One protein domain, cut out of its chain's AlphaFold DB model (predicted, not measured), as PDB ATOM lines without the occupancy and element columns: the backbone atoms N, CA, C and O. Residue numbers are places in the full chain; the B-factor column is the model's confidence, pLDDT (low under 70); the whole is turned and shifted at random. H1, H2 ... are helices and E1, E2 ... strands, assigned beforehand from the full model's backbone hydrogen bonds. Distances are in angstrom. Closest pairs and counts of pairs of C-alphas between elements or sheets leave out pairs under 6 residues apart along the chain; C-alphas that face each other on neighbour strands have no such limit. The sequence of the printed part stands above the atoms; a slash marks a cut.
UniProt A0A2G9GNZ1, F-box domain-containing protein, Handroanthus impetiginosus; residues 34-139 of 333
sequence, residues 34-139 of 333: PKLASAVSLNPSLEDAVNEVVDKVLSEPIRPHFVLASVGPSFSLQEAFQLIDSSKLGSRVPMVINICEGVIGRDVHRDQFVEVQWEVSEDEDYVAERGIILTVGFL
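This is residues 34 to 139 of the 333 residues of the protein "F-box domain-containing protein" of Handroanthus impetiginosus (UniProt A0A2G9GNZ1). A four-stranded sheet has two helices, H1 and H2, over one face, and a short hairpin, E4 and E5, crosses one end of the sheet, with E4 near E1 and E6. The long link of residues 118 to 131 reaches away from this body to Glu 124. The printed part has 106 residues, in the order E1 H1 E2 H2 E3 E4 E5 E6, with the mixed sheet ordered E1 E6 E2 E3; the class is mixed, helices and strands. It is compact, with a radius of gyration of the C-alphas of 13.4 A, and spans 44 by 28 by 19 A.

E1, residues 35 to 41, and E6, residues 132 to 138, are antiparallel, with N 37 and O 136 at 2.9 A. E6 is antiparallel to E2, residues 66 to 71, with N 68 and O 135 at 2.8 A. E2 is parallel to E3, residues 95 to 99, with N 69 and O 96 at 3.0 A. H1, residues 46 to 57, is on the sheet at a height of 7.6 A, over E1. H2, residues 77 to 85, is on the same face at 9.0 A, over E2 and E3. They touch at Val 50 and Ile 84, C-alphas 6.8 A apart, at a steep tilt of 42 degrees, the same way. In both helices every O i to N i+4 pair is within hydrogen-bond range. E1, H1, E2 form a split strand-helix-strand unit, with E6 between its parallel strands; E2, H2, E3 form an unsplit one, its strands neighbours; both crossovers are right-handed. E4, residues 102 to 106, and E5, residues 113 to 117, are an antiparallel hairpin, with N 103 and O 116 at 2.8 A. The closest C-alphas of E1 and E4, Ala 39 and Arg 106, are 5.1 A apart.

E1 begins at C-alpha 35 (50.770, -57.240, -33.043) and is 20.1 A long; E6 is 20.0 A and ends at C-alpha 138 (53.568, -54.536, -36.380). H1 is 16.5 A long, E2 16.8 A, H2 11.9 A, E3 13.8 A, E4 13.3 A and E5 13.4 A.

The C-alphas farthest apart, of Pro 34 and Glu 124, are 44.6 A apart. The printed part has no cut; E5 to E6 is the long link. Residues 119 to 129 have pLDDT under 70.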
ATOM      1  N   PRO A  34      54.383 -60.494 -33.407       87.50
ATOM      2  CA  PRO A  34      53.364 -59.822 -34.203       87.50
ATOM      3  C   PRO A  34      52.293 -59.174 -33.321       87.50
ATOM      4  O   PRO A  34      51.883 -59.742 -32.307       87.50
ATOM      5  N   LYS A  35      51.858 -57.970 -33.698       88.69
ATOM      6  CA  LYS A  35      50.770 -57.240 -33.043       88.69
ATOM      7  C   LYS A  35      49.935 -56.522 -34.095       88.69
ATOM      8  O   LYS A  35      50.475 -55.791 -34.922       88.69
ATOM      9  N   LEU A  36      48.622 -56.695 -34.011       88.94
ATOM     10  CA  LEU A  36      47.632 -55.929 -34.757       88.94
ATOM     11  C   LEU A  36      46.816 -55.128 -33.745       88.94
ATOM     12  O   LEU A  36      46.238 -55.697 -32.822       88.94
ATOM     13  N   ALA A  37      46.812 -53.808 -33.884       90.56
ATOM     14  CA  ALA A  37      45.938 -52.927 -33.123       90.56
ATOM     15  C   ALA A  37      44.828 -52.454 -34.059       90.56
ATOM     16  O   ALA A  37      45.125 -51.840 -35.081       90.56
ATOM     17  N   SER A  38      43.575 -52.757 -33.732       92.00
ATOM     18  CA  SER A  38      42.418 -52.390 -34.548       92.00
ATOM     19  C   SER A  38      41.336 -51.741 -33.694       92.00
ATOM     20  O   SER A  38      41.163 -52.118 -32.532       92.00
ATOM     21  N   ALA A  39      40.639 -50.755 -34.253       92.75
ATOM     22  CA  ALA A  39      39.570 -50.028 -33.582       92.75
ATOM     23  C   ALA A  39      38.522 -49.532 -34.582       92.75
ATOM     24  O   ALA A  39      38.875 -49.115 -35.685       92.75
ATOM     25  N   VAL A  40      37.256 -49.545 -34.162       90.62
ATOM     26  CA  VAL A  40      36.093 -49.054 -34.909       90.62
ATOM     27  C   VAL A  40      35.506 -47.849 -34.190       90.62
ATOM     28  O   VAL A  40      35.252 -47.912 -32.988       90.62
ATOM     29  N   SER A  41      35.257 -46.769 -34.924       93.19
ATOM     30  CA  SER A  41      34.427 -45.659 -34.459       93.19
ATOM     31  C   SER A  41      33.218 -45.516 -35.368       93.19
ATOM     32  O   SER A  41      33.352 -45.556 -36.591       93.19
ATOM     33  N   LEU A  42      32.053 -45.328 -34.750       90.12
ATOM     34  CA  LEU A  42      30.784 -45.007 -35.408       90.12
ATOM     35  C   LEU A  42      30.395 -43.537 -35.188       90.12
ATOM     36  O   LEU A  42      29.225 -43.163 -35.282       90.12
ATOM     37  N   ASN A  43      31.367 -42.694 -34.824       91.31
ATOM     38  CA  ASN A  43      31.118 -41.279 -34.603       91.31
ATOM     39  C   ASN A  43      30.671 -40.628 -35.926       91.31
ATOM     40  O   ASN A  43      31.305 -40.846 -36.959       91.31
ATOM     41  N   PRO A  44      29.585 -39.833 -35.933       88.88
ATOM     42  CA  PRO A  44      29.088 -39.226 -37.160       88.88
ATOM     43  C   PRO A  44      30.015 -38.152 -37.744       88.88
ATOM     44  O   PRO A  44      29.869 -37.806 -38.921       88.88
ATOM     45  N   SER A  45      30.929 -37.605 -36.940       93.19
ATOM     46  CA  SER A  45      31.965 -36.656 -37.347       93.19
ATOM     47  C   SER A  45      33.208 -37.419 -37.798       93.19
ATOM     48  O   SER A  45      33.784 -38.174 -37.020       93.19
ATOM     49  N   LEU A  46      33.637 -37.222 -39.049       93.88
ATOM     50  CA  LEU A  46      34.810 -37.910 -39.601       93.88
ATOM     51  C   LEU A  46      36.088 -37.586 -38.815       93.88
ATOM     52  O   LEU A  46      36.892 -38.477 -38.557       93.88
ATOM     53  N   GLU A  47      36.274 -36.325 -38.425       96.25
ATOM     54  CA  GLU A  47      37.447 -35.892 -37.660       96.25
ATOM     55  C   GLU A  47      37.489 -36.568 -36.286       96.25
ATOM     56  O   GLU A  47      38.510 -37.146 -35.913       96.25
ATOM     57  N   ASP A  48      36.365 -36.568 -35.567       96.56
ATOM     58  CA  ASP A  48      36.280 -37.216 -34.259       96.56
ATOM     59  C   ASP A  48      36.425 -38.735 -34.384       96.56
ATOM     60  O   ASP A  48      37.153 -39.342 -33.601       96.56
ATOM     61  N   ALA A  49      35.825 -39.347 -35.410       95.31
ATOM     62  CA  ALA A  49      35.952 -40.775 -35.677       95.31
ATOM     63  C   ALA A  49      37.410 -41.181 -35.934       95.31
ATOM     64  O   ALA A  49      37.888 -42.167 -35.369       95.31
ATOM     65  N   VAL A  50      38.142 -40.405 -36.747       97.00
ATOM     66  CA  VAL A  50      39.574 -40.624 -37.006       97.00
ATOM     67  C   VAL A  50      40.390 -40.446 -35.725       97.00
ATOM     68  O   VAL A  50      41.235 -41.290 -35.426       97.00
ATOM     69  N   ASN A  51      40.133 -39.392 -34.945       97.25
ATOM     70  CA  ASN A  51      40.829 -39.155 -33.679       97.25
ATOM     71  C   ASN A  51      40.610 -40.310 -32.692       97.25
ATOM     72  O   ASN A  51      41.576 -40.826 -32.129       97.25
ATOM     73  N   GLU A  52      39.366 -40.768 -32.544       97.25
ATOM     74  CA  GLU A  52      38.986 -41.894 -31.690       97.25
ATOM     75  C   GLU A  52      39.744 -43.176 -32.055       97.25
ATOM     76  O   GLU A  52      40.373 -43.792 -31.187       97.25
ATOM     77  N   VAL A  53      39.737 -43.579 -33.334       96.31
ATOM     78  CA  VAL A  53      40.422 -44.813 -33.748       96.31
ATOM     79  C   VAL A  53      41.942 -44.680 -33.676       96.31
ATOM     80  O   VAL A  53      42.602 -45.626 -33.247       96.31
ATOM     81  N   VAL A  54      42.519 -43.522 -34.026       97.06
ATOM     82  CA  VAL A  54      43.971 -43.275 -33.947       97.06
ATOM     83  C   VAL A  54      44.452 -43.320 -32.500       97.06
ATOM     84  O   VAL A  54      45.432 -44.009 -32.199       97.06
ATOM     85  N   ASP A  55      43.772 -42.624 -31.591       96.62
ATOM     86  CA  ASP A  55      44.145 -42.621 -30.180       96.62
ATOM     87  C   ASP A  55      43.968 -44.017 -29.565       96.62
ATOM     88  O   ASP A  55      44.821 -44.458 -28.788       96.62
ATOM     89  N   LYS A  56      42.934 -44.769 -29.971       95.81
ATOM     90  CA  LYS A  56      42.726 -46.148 -29.514       95.81
ATOM     91  C   LYS A  56      43.840 -47.088 -29.974       95.81
ATOM     92  O   LYS A  56      44.422 -47.770 -29.128       95.81
ATOM     93  N   VAL A  57      44.191 -47.122 -31.265       94.62
ATOM     94  CA  VAL A  57      45.237 -48.041 -31.770       94.62
ATOM     95  C   VAL A  57      46.644 -47.677 -31.280       94.62
ATOM     96  O   VAL A  57      47.516 -48.545 -31.222       94.62
ATOM     97  N   LEU A  58      46.869 -46.417 -30.884       95.75
ATOM     98  CA  LEU A  58      48.138 -45.929 -30.326       95.75
ATOM     99  C   LEU A  58      48.158 -45.849 -28.790       95.75
ATOM    100  O   LEU A  58      49.159 -45.406 -28.215       95.75
ATOM    101  N   SER A  59      47.091 -46.291 -28.117       94.56
ATOM    102  CA  SER A  59      46.979 -46.266 -26.651       94.56
ATOM    103  C   SER A  59      47.972 -47.200 -25.950       94.56
ATOM    104  O   SER A  59      48.369 -46.952 -24.810       94.56
ATOM    105  N   GLU A  60      48.439 -48.230 -26.652       92.44
ATOM    106  CA  GLU A  60      49.428 -49.193 -26.179       92.44
ATOM    107  C   GLU A  60      50.714 -49.163 -27.018       92.44
ATOM    108  O   GLU A  60      50.716 -48.660 -28.146       92.44
ATOM    109  N   PRO A  61      51.816 -49.768 -26.535       93.31
ATOM    110  CA  PRO A  61      53.026 -49.913 -27.329       93.31
ATOM    111  C   PRO A  61      52.768 -50.637 -28.656       93.31
ATOM    112  O   PRO A  61      52.342 -51.798 -28.673       93.31
ATOM    113  N   ILE A  62      53.080 -49.959 -29.760       92.75
ATOM    114  CA  ILE A  62      53.162 -50.505 -31.116       92.75
ATOM    115  C   ILE A  62      54.126 -49.642 -31.943       92.75
ATOM    116  O   ILE A  62      54.288 -48.449 -31.682       92.75
ATOM    117  N   ARG A  63      54.800 -50.244 -32.925       91.25
ATOM    118  CA  ARG A  63      55.570 -49.527 -33.950       91.25
ATOM    119  C   ARG A  63      54.939 -49.836 -35.304       91.25
ATOM    120  O   ARG A  63      55.089 -50.963 -35.754       91.25
ATOM    121  N   PRO A  64      54.214 -48.906 -35.935       93.50
ATOM    122  CA  PRO A  64      53.523 -49.211 -37.182       93.50
ATOM    123  C   PRO A  64      54.499 -49.677 -38.278       93.50
ATOM    124  O   PRO A  64      55.474 -48.991 -38.581       93.50
ATOM    125  N   HIS A  65      54.251 -50.855 -38.849       93.38
ATOM    126  CA  HIS A  65      54.886 -51.354 -40.076       93.38
ATOM    127  C   HIS A  65      53.976 -51.159 -41.289       93.38
ATOM    128  O   HIS A  65      54.478 -50.973 -42.389       93.38
ATOM    129  N   PHE A  66      52.659 -51.186 -41.089       95.44
ATOM    130  CA  PHE A  66      51.666 -50.840 -42.099       95.44
ATOM    131  C   PHE A  66      50.380 -50.335 -41.436       95.44
ATOM    132  O   PHE A  66      50.151 -50.569 -40.242       95.44
ATOM    133  N   VAL A  67      49.546 -49.661 -42.224       96.31
ATOM    134  CA  VAL A  67      48.229 -49.160 -41.826       96.31
ATOM    135  C   VAL A  67      47.190 -49.573 -42.865       96.31
ATOM    136  O   VAL A  67      47.400 -49.392 -44.062       96.31
ATOM    137  N   LEU A  68      46.064 -50.101 -42.400       95.50
ATOM    138  CA  LEU A  68      44.864 -50.338 -43.196       95.50
ATOM    139  C   LEU A  68      43.716 -49.560 -42.570       95.50
ATOM    140  O   LEU A  68      43.542 -49.606 -41.354       95.50
ATOM    141  N   ALA A  69      42.932 -48.866 -43.380       94.56
ATOM    142  CA  ALA A  69      41.720 -48.214 -42.919       94.56
ATOM    143  C   ALA A  69      40.564 -48.532 -43.861       94.56
ATOM    144  O   ALA A  69      40.732 -48.484 -45.075       94.56
ATOM    145  N   SER A  70      39.395 -48.827 -43.308       92.12
ATOM    146  CA  SER A  70      38.180 -49.006 -44.099       92.12
ATOM    147  C   SER A  70      37.127 -48.033 -43.606       92.12
ATOM    148  O   SER A  70      36.916 -47.875 -42.403       92.12
ATOM    149  N   VAL A  71      36.535 -47.315 -44.547       90.94
ATOM    150  CA  VAL A  71      35.679 -46.164 -44.293       90.94
ATOM    151  C   VAL A  71      34.300 -46.449 -44.871       90.94
ATOM    152  O   VAL A  71      34.186 -46.939 -45.995       90.94
ATOM    153  N   GLY A  72      33.251 -46.132 -44.116       87.62
ATOM    154  CA  GLY A  72      31.886 -46.223 -44.616       87.62
ATOM    155  C   GLY A  72      31.631 -45.259 -45.784       87.62
ATOM    156  O   GLY A  72      32.244 -44.189 -45.858       87.62
ATOM    157  N   PRO A  73      30.701 -45.591 -46.696       83.31
ATOM    158  CA  PRO A  73      30.455 -44.836 -47.927       83.31
ATOM    159  C   PRO A  73      29.980 -43.399 -47.674       83.31
ATOM    160  O   PRO A  73      30.138 -42.534 -48.534       83.31
ATOM    161  N   SER A  74      29.437 -43.135 -46.484       85.56
ATOM    162  CA  SER A  74      28.974 -41.825 -46.019       85.56
ATOM    163  C   SER A  74      30.099 -40.807 -45.788       85.56
ATOM    164  O   SER A  74      29.825 -39.612 -45.670       85.56
ATOM    165  N   PHE A  75      31.359 -41.246 -45.694       89.31
ATOM    166  CA  PHE A  75      32.512 -40.370 -45.498       89.31
ATOM    167  C   PHE A  75      33.325 -40.183 -46.781       89.31
ATOM    168  O   PHE A  75      33.479 -41.084 -47.605       89.31
ATOM    169  N   SER A  76      33.913 -38.993 -46.931       90.44
ATOM    170  CA  SER A  76      34.838 -38.707 -48.025       90.44
ATOM    171  C   SER A  76      36.143 -39.482 -47.834       90.44
ATOM    172  O   SER A  76      36.917 -39.206 -46.918       90.44
ATOM    173  N   LEU A  77      36.420 -40.426 -48.741       90.06
ATOM    174  CA  LEU A  77      37.660 -41.212 -48.745       90.06
ATOM    175  C   LEU A  77      38.911 -40.319 -48.771       90.06
ATOM    176  O   LEU A  77      39.905 -40.617 -48.113       90.06
ATOM    177  N   GLN A  78      38.854 -39.209 -49.513       92.38
ATOM    178  CA  GLN A  78      39.962 -38.264 -49.649       92.38
ATOM    179  C   GLN A  78      40.225 -37.495 -48.347       92.38
ATOM    180  O   GLN A  78      41.382 -37.321 -47.965       92.38
ATOM    181  N   GLU A  79      39.171 -37.042 -47.666       94.25
ATOM    182  CA  GLU A  79      39.297 -36.346 -46.379       94.25
ATOM    183  C   GLU A  79      39.786 -37.308 -45.296       94.25
ATOM    184  O   GLU A  79      40.723 -36.987 -44.565       94.25
ATOM    185  N   ALA A  80      39.238 -38.526 -45.258       94.75
ATOM    186  CA  ALA A  80      39.677 -39.573 -44.343       94.75
ATOM    187  C   ALA A  80      41.163 -39.903 -44.554       94.75
ATOM    188  O   ALA A  80      41.931 -39.958 -43.594       94.75
ATOM    189  N   PHE A  81      41.602 -40.039 -45.811       94.12
ATOM    190  CA  PHE A  81      43.011 -40.249 -46.141       94.12
ATOM    191  C   PHE A  81      43.897 -39.122 -45.599       94.12
ATOM    192  O   PHE A  81      44.908 -39.410 -44.969       94.12
ATOM    193  N   GLN A  82      43.525 -37.853 -45.801       94.19
ATOM    194  CA  GLN A  82      44.310 -36.703 -45.333       94.19
ATOM    195  C   GLN A  82      44.389 -36.620 -43.803       94.19
ATOM    196  O   GLN A  82      45.457 -36.328 -43.254       94.19
ATOM    197  N   LEU A  83      43.288 -36.903 -43.103       96.25
ATOM    198  CA  LEU A  83      43.251 -36.920 -41.639       96.25
ATOM    199  C   LEU A  83      44.135 -38.039 -41.068       96.25
ATOM    200  O   LEU A  83      44.929 -37.801 -40.159       96.25
ATOM    201  N   ILE A  84      44.074 -39.246 -41.638       94.56
ATOM    202  CA  ILE A  84      44.914 -40.367 -41.189       94.56
ATOM    203  C   ILE A  84      46.383 -40.142 -41.579       94.56
ATOM    204  O   ILE A  84      47.278 -40.430 -40.784       94.56
ATOM    205  N   ASP A  85      46.660 -39.592 -42.764       90.94
ATOM    206  CA  ASP A  85      48.018 -39.292 -43.237       90.94
ATOM    207  C   ASP A  85      48.731 -38.257 -42.355       90.94
ATOM    208  O   ASP A  85      49.909 -38.406 -42.029       90.94
ATOM    209  N   SER A  86      47.994 -37.238 -41.907       90.56
ATOM    210  CA  SER A  86      48.497 -36.193 -41.008       90.56
ATOM    211  C   SER A  86      48.566 -36.614 -39.530       90.56
ATOM    212  O   SER A  86      49.050 -35.849 -38.690       90.56
ATOM    213  N   SER A  87      48.137 -37.835 -39.199       91.06
ATOM    214  CA  SER A  87      48.107 -38.357 -37.831       91.06
ATOM    215  C   SER A  87      49.473 -38.859 -37.323       91.06
ATOM    216  O   SER A  87      50.505 -38.838 -37.999       91.06
ATOM    217  N   LYS A  88      49.493 -39.375 -36.087       89.38
ATOM    218  CA  LYS A  88      50.705 -39.823 -35.371       89.38
ATOM    219  C   LYS A  88      51.220 -41.211 -35.809       89.38
ATOM    220  O   LYS A  88      52.049 -41.794 -35.112       89.38
ATOM    221  N   LEU A  89      50.750 -41.750 -36.938       88.44
ATOM    222  CA  LEU A  89      51.077 -43.103 -37.421       88.44
ATOM    223  C   LEU A  89      52.438 -43.206 -38.131       88.44
ATOM    224  O   LEU A  89      52.964 -44.305 -38.288       88.44
ATOM    225  N   GLY A  90      53.036 -42.074 -38.508       86.06
ATOM    226  CA  GLY A  90      54.339 -42.009 -39.171       86.06
ATOM    227  C   GLY A  90      54.223 -41.900 -40.692       86.06
ATOM    228  O   GLY A  90      53.612 -42.732 -41.360       86.06
ATOM    229  N   SER A  91      54.874 -40.883 -41.258       84.81
ATOM    230  CA  SER A  91      54.733 -40.507 -42.674       84.81
ATOM    231  C   SER A  91      55.317 -41.513 -43.669       84.81
ATOM    232  O   SER A  91      54.921 -41.522 -44.829       84.81
ATOM    233  N   ARG A  92      56.225 -42.390 -43.230       88.25
ATOM    234  CA  ARG A  92      56.853 -43.426 -44.072       88.25
ATOM    235  C   ARG A  92      56.156 -44.781 -44.028       88.25
ATOM    236  O   ARG A  92      56.540 -45.700 -44.736       88.25
ATOM    237  N   VAL A  93      55.165 -44.928 -43.158       92.44
ATOM    238  CA  VAL A  93      54.498 -46.212 -42.966       92.44
ATOM    239  C   VAL A  93      53.549 -46.448 -44.142       92.44
ATOM    240  O   VAL A  93      52.693 -45.594 -44.375       92.44
ATOM    241  N   PRO A  94      53.672 -47.560 -44.887       94.12
ATOM    242  CA  PRO A  94      52.763 -47.853 -45.983       94.12
ATOM    243  C   PRO A  94      51.324 -47.909 -45.475       94.12
ATOM    244  O   PRO A  94      51.038 -48.522 -44.443       94.12
ATOM    245  N   MET A  95      50.425 -47.256 -46.205       94.25
ATOM    246  CA  MET A  95      49.027 -47.125 -45.818       94.25
ATOM    247  C   MET A  95      48.116 -47.379 -47.009       94.25
ATOM    248  O   MET A  95      48.352 -46.826 -48.081       94.25
ATOM    249  N   VAL A  96      47.059 -48.158 -46.797       93.94
ATOM    250  CA  VAL A  96      45.931 -48.282 -47.727       93.94
ATOM    251  C   VAL A  96      44.655 -47.903 -46.988       93.94
ATOM    252  O   VAL A  96      44.456 -48.314 -45.847       93.94
ATOM    253  N   ILE A  97      43.806 -47.109 -47.632       93.31
ATOM    254  CA  ILE A  97      42.453 -46.814 -47.169       93.31
ATOM    255  C   ILE A  97      41.461 -47.202 -48.257       93.31
ATOM    256  O   ILE A  97      41.692 -46.879 -49.421       93.31
ATOM    257  N   ASN A  98      40.371 -47.871 -47.903       91.81
ATOM    258  CA  ASN A  98      39.312 -48.242 -48.837       91.81
ATOM    259  C   ASN A  98      37.929 -47.826 -48.331       91.81
ATOM    260  O   ASN A  98      37.731 -47.559 -47.145       91.81
ATOM    261  N   ILE A  99      36.970 -47.773 -49.253       88.06
ATOM    262  CA  ILE A  99      35.547 -47.751 -48.914       88.06
ATOM    263  C   ILE A  99      35.077 -49.196 -48.792       88.06
ATOM    264  O   ILE A  99      35.280 -49.976 -49.717       88.06
ATOM    265  N   CYS A 100      34.431 -49.538 -47.686       84.12
ATOM    266  CA  CYS A 100      33.816 -50.848 -47.486       84.12
ATOM    267  C   CYS A 100      32.305 -50.705 -47.283       84.12
ATOM    268  O   CYS A 100      31.839 -49.638 -46.899       84.12
ATOM    269  N   GLU A 101      31.553 -51.782 -47.523       78.69
ATOM    270  CA  GLU A 101      30.096 -51.865 -47.292       78.69
ATOM    271  C   GLU A 101      29.736 -52.299 -45.865       78.69
ATOM    272  O   GLU A 101      28.582 -52.243 -45.460       78.69
ATOM    273  N   GLY A 102      30.736 -52.687 -45.083       78.94
ATOM    274  CA  GLY A 102      30.588 -52.980 -43.671       78.94
ATOM    275  C   GLY A 102      31.945 -53.098 -43.000       78.94
ATOM    276  O   GLY A 102      32.984 -53.205 -43.662       78.94
ATOM    277  N   VAL A 103      31.949 -53.050 -41.675       77.75
ATOM    278  CA  VAL A 103      33.140 -53.271 -40.855       77.75
ATOM    279  C   VAL A 103      32.809 -54.196 -39.708       77.75
ATOM    280  O   VAL A 103      31.724 -54.149 -39.134       77.75
ATOM    281  N   ILE A 104      33.800 -54.991 -39.331       76.81
ATOM    282  CA  ILE A 104      33.757 -55.750 -38.094       76.81
ATOM    283  C   ILE A 104      35.022 -55.433 -37.321       76.81
ATOM    284  O   ILE A 104      36.130 -55.508 -37.855       76.81
ATOM    285  N   GLY A 105      34.872 -55.069 -36.057       75.62
ATOM    286  CA  GLY A 105      36.012 -54.749 -35.219       75.62
ATOM    287  C   GLY A 105      35.597 -54.314 -33.830       75.62
ATOM    288  O   GLY A 105      34.445 -54.442 -33.436       75.62
ATOM    289  N   ARG A 106      36.564 -53.838 -33.050       80.88
ATOM    290  CA  ARG A 106      36.322 -53.458 -31.662       80.88
ATOM    291  C   ARG A 106      35.938 -51.987 -31.562       80.88
ATOM    292  O   ARG A 106      36.749 -51.132 -31.909       80.88
ATOM    293  N   ASP A 107      34.747 -51.704 -31.050       84.19
ATOM    294  CA  ASP A 107      34.276 -50.341 -30.808       84.19
ATOM    295  C   ASP A 107      35.189 -49.606 -29.814       84.19
ATOM    296  O   ASP A 107      35.558 -50.145 -28.763       84.19
ATOM    297  N   VAL A 108      35.558 -48.365 -30.147       90.88
ATOM    298  CA  VAL A 108      36.491 -47.548 -29.354       90.88
ATOM    299  C   VAL A 108      35.979 -47.322 -27.928       90.88
ATOM    300  O   VAL A 108      36.778 -47.391 -26.985       90.88
ATOM    301  N   HIS A 109      34.671 -47.092 -27.763       87.00
ATOM    302  CA  HIS A 109      34.055 -46.677 -26.497       87.00
ATOM    303  C   HIS A 109      33.667 -47.858 -25.610       87.00
ATOM    304  O   HIS A 109      33.861 -47.816 -24.395       87.00
ATOM    305  N   ARG A 110      33.111 -48.916 -26.202       81.38
ATOM    306  CA  ARG A 110      32.587 -50.088 -25.484       81.38
ATOM    307  C   ARG A 110      33.619 -51.192 -25.301       81.38
ATOM    308  O   ARG A 110      33.404 -52.074 -24.477       81.38
ATOM    309  N   ASP A 111      34.708 -51.166 -26.070       77.25
ATOM    310  CA  ASP A 111      35.690 -52.256 -26.164       77.25
ATOM    311  C   ASP A 111      35.057 -53.612 -26.550       77.25
ATOM    312  O   ASP A 111      35.630 -54.676 -26.318       77.25
ATOM    313  N   GLN A 112      33.865 -53.575 -27.152       78.12
ATOM    314  CA  GLN A 112      33.110 -54.738 -27.613       78.12
ATOM    315  C   GLN A 112      33.257 -54.886 -29.122       78.12
ATOM    316  O   GLN A 112      33.413 -53.896 -29.836       78.12
ATOM    317  N   PHE A 113      33.207 -56.124 -29.607       77.00
ATOM    318  CA  PHE A 113      33.135 -56.361 -31.042       77.00
ATOM    319  C   PHE A 113      31.782 -55.897 -31.575       77.00
ATOM    320  O   PHE A 113      30.741 -56.212 -31.002       77.00
ATOM    321  N   VAL A 114      31.836 -55.137 -32.658       75.69
ATOM    322  CA  VAL A 114      30.690 -54.674 -33.426       75.69
ATOM    323  C   VAL A 114      30.871 -55.122 -34.863       75.69
ATOM    324  O   VAL A 114      31.981 -55.090 -35.395       75.69
ATOM    325  N   GLU A 115      29.771 -55.547 -35.457       78.94
ATOM    326  CA  GLU A 115      29.619 -55.811 -36.877       78.94
ATOM    327  C   GLU A 115      28.572 -54.826 -37.370       78.94
ATOM    328  O   GLU A 115      27.488 -54.733 -36.793       78.94
ATOM    329  N   VAL A 116      28.950 -54.024 -38.358       73.44
ATOM    330  CA  VAL A 116      28.088 -52.988 -38.908       73.44
ATOM    331  C   VAL A 116      28.109 -53.114 -40.414       73.44
ATOM    332  O   VAL A 116      29.179 -53.085 -41.027       73.44
ATOM    333  N   GLN A 117      26.929 -53.266 -40.995       79.00
ATOM    334  CA  GLN A 117      26.718 -53.256 -42.430       79.00
ATOM    335  C   GLN A 117      26.049 -51.936 -42.786       79.00
ATOM    336  O   GLN A 117      25.004 -51.604 -42.242       79.00
ATOM    337  N   TRP A 118      26.651 -51.177 -43.693       75.31
ATOM    338  CA  TRP A 118      26.146 -49.860 -44.038       75.31
ATOM    339  C   TRP A 118      24.888 -50.010 -44.890       75.31
ATOM    340  O   TRP A 118      24.956 -50.361 -46.070       75.31
ATOM    341  N   GLU A 119      23.728 -49.734 -44.306       60.06
ATOM    342  CA  GLU A 119      22.485 -49.696 -45.066       60.06
ATOM    343  C   GLU A 119      22.490 -48.494 -46.022       60.06
ATOM    344  O   GLU A 119      22.529 -47.332 -45.612       60.06
ATOM    345  N   VAL A 120      22.453 -48.774 -47.328       54.38
ATOM    346  CA  VAL A 120      22.193 -47.764 -48.362       54.38
ATOM    347  C   VAL A 120      20.690 -47.769 -48.632       54.38
ATOM    348  O   VAL A 120      20.217 -48.409 -49.569       54.38
ATOM    349  N   SER A 121      19.913 -47.110 -47.776       51.12
ATOM    350  CA  SER A 121      18.488 -46.887 -48.032       51.12
ATOM    351  C   SER A 121      18.303 -45.788 -49.086       51.12
ATOM    352  O   SER A 121      18.963 -44.752 -49.033       51.12
ATOM    353  N   GLU A 122      17.380 -45.990 -50.031       51.25
ATOM    354  CA  GLU A 122      16.967 -44.962 -51.008       51.25
ATOM    355  C   GLU A 122      16.085 -43.862 -50.377       51.25
ATOM    356  O   GLU A 122      15.802 -42.852 -51.021       51.25
ATOM    357  N   ASP A 123      15.670 -44.043 -49.120       51.53
ATOM    358  CA  ASP A 123      14.866 -43.081 -48.371       51.53
ATOM    359  C   ASP A 123      15.744 -41.939 -47.830       51.53
ATOM    360  O   ASP A 123      16.646 -42.153 -47.019       51.53
ATOM    361  N   GLU A 124      15.444 -40.706 -48.255       50.19
ATOM    362  CA  GLU A 124      16.172 -39.471 -47.901       50.19
ATOM    363  C   GLU A 124      16.186 -39.151 -46.388       50.19
ATOM    364  O   GLU A 124      16.972 -38.311 -45.946       50.19
ATOM    365  N   ASP A 125      15.358 -39.833 -45.590       49.00
ATOM    366  CA  ASP A 125      15.194 -39.605 -44.148       49.00
ATOM    367  C   ASP A 125      16.067 -40.516 -43.257       49.00
ATOM    368  O   ASP A 125      16.103 -40.337 -42.036       49.00
ATOM    369  N   TYR A 126      16.796 -41.480 -43.832       52.28
ATOM    370  CA  TYR A 126      17.693 -42.356 -43.072       52.28
ATOM    371  C   TYR A 126      19.109 -41.778 -42.996       52.28
ATOM    372  O   TYR A 126      19.767 -41.488 -43.996       52.28
ATOM    373  N   VAL A 127      19.614 -41.626 -41.769       54.03
ATOM    374  CA  VAL A 127      21.009 -41.253 -41.528       54.03
ATOM    375  C   VAL A 127      21.865 -42.465 -41.869       54.03
ATOM    376  O   VAL A 127      22.007 -43.358 -41.040       54.03
ATOM    377  N   ALA A 128      22.412 -42.488 -43.088       58.12
ATOM    378  CA  ALA A 128      23.331 -43.529 -43.531       58.12
ATOM    379  C   ALA A 128      24.380 -43.790 -42.446       58.12
ATOM    380  O   ALA A 128      25.052 -42.854 -41.986       58.12
ATOM    381  N   GLU A 129      24.485 -45.048 -42.022       65.25
ATOM    382  CA  GLU A 129      25.409 -45.444 -40.973       65.25
ATOM    383  C   GLU A 129      26.834 -45.036 -41.361       65.25
ATOM    384  O   GLU A 129      27.250 -45.060 -42.528       65.25
ATOM    385  N   ARG A 130      27.564 -44.530 -40.369       80.69
ATOM    386  CA  ARG A 130      28.894 -43.957 -40.546       80.69
ATOM    387  C   ARG A 130      29.852 -44.746 -39.695       80.69
ATOM    388  O   ARG A 130      29.544 -45.085 -38.556       80.69
ATOM    389  N   GLY A 131      31.040 -44.962 -40.224       88.19
ATOM    390  CA  GLY A 131      32.086 -45.526 -39.414       88.19
ATOM    391  C   GLY A 131      33.410 -45.603 -40.126       88.19
ATOM    392  O   GLY A 131      33.519 -45.465 -41.346       88.19
ATOM    393  N   ILE A 132      34.426 -45.809 -39.312       92.62
ATOM    394  CA  ILE A 132      35.782 -46.068 -39.746       92.62
ATOM    395  C   ILE A 132      36.351 -47.181 -38.885       92.62
ATOM    396  O   ILE A 132      36.206 -47.172 -37.663       92.62
ATOM    397  N   ILE A 133      37.029 -48.121 -39.528       93.38
ATOM    398  CA  ILE A 133      37.932 -49.050 -38.865       93.38
ATOM    399  C   ILE A 133      39.362 -48.696 -39.248       93.38
ATOM    400  O   ILE A 133      39.674 -48.493 -40.419       93.38
ATOM    401  N   LEU A 134      40.239 -48.630 -38.254       95.75
ATOM    402  CA  LEU A 134      41.670 -48.447 -38.449       95.75
ATOM    403  C   LEU A 134      42.396 -49.656 -37.880       95.75
ATOM    404  O   LEU A 134      42.197 -50.007 -36.722       95.75
ATOM    405  N   THR A 135      43.273 -50.253 -38.679       95.44
ATOM    406  CA  THR A 135      44.132 -51.368 -38.293       95.44
ATOM    407  C   THR A 135      45.593 -50.991 -38.510       95.44
ATOM    408  O   THR A 135      46.016 -50.641 -39.610       95.44
ATOM    409  N   VAL A 136      46.384 -51.090 -37.449       95.25
ATOM    410  CA  VAL A 136      47.822 -50.830 -37.439       95.25
ATOM    411  C   VAL A 136      48.542 -52.130 -37.143       95.25
ATOM    412  O   VAL A 136      48.327 -52.745 -36.096       95.25
ATOM    413  N   GLY A 137      49.422 -52.540 -38.050       92.62
ATOM    414  CA  GLY A 137      50.173 -53.774 -37.892       92.62
ATOM    415  C   GLY A 137      51.639 -53.555 -37.582       92.62
ATOM    416  O   GLY A 137      52.295 -52.680 -38.141       92.62
ATOM    417  N   PHE A 138      52.159 -54.400 -36.702       91.44
ATOM    418  CA  PHE A 138      53.568 -54.536 -36.380       91.44
ATOM    419  C   PHE A 138      53.951 -56.009 -36.507       91.44
ATOM    420  O   PHE A 138      53.469 -56.853 -35.756       91.44
ATOM    421  N   LEU A 139      54.818 -56.315 -37.468       91.19
ATOM    422  CA  LEU A 139      55.219 -57.680 -37.802       91.19
ATOM    423  C   LEU A 139      56.747 -57.804 -37.710       91.19
ATOM    424  O   LEU A 139      57.445 -57.462 -38.670       91.19
TER     425      LEU A 139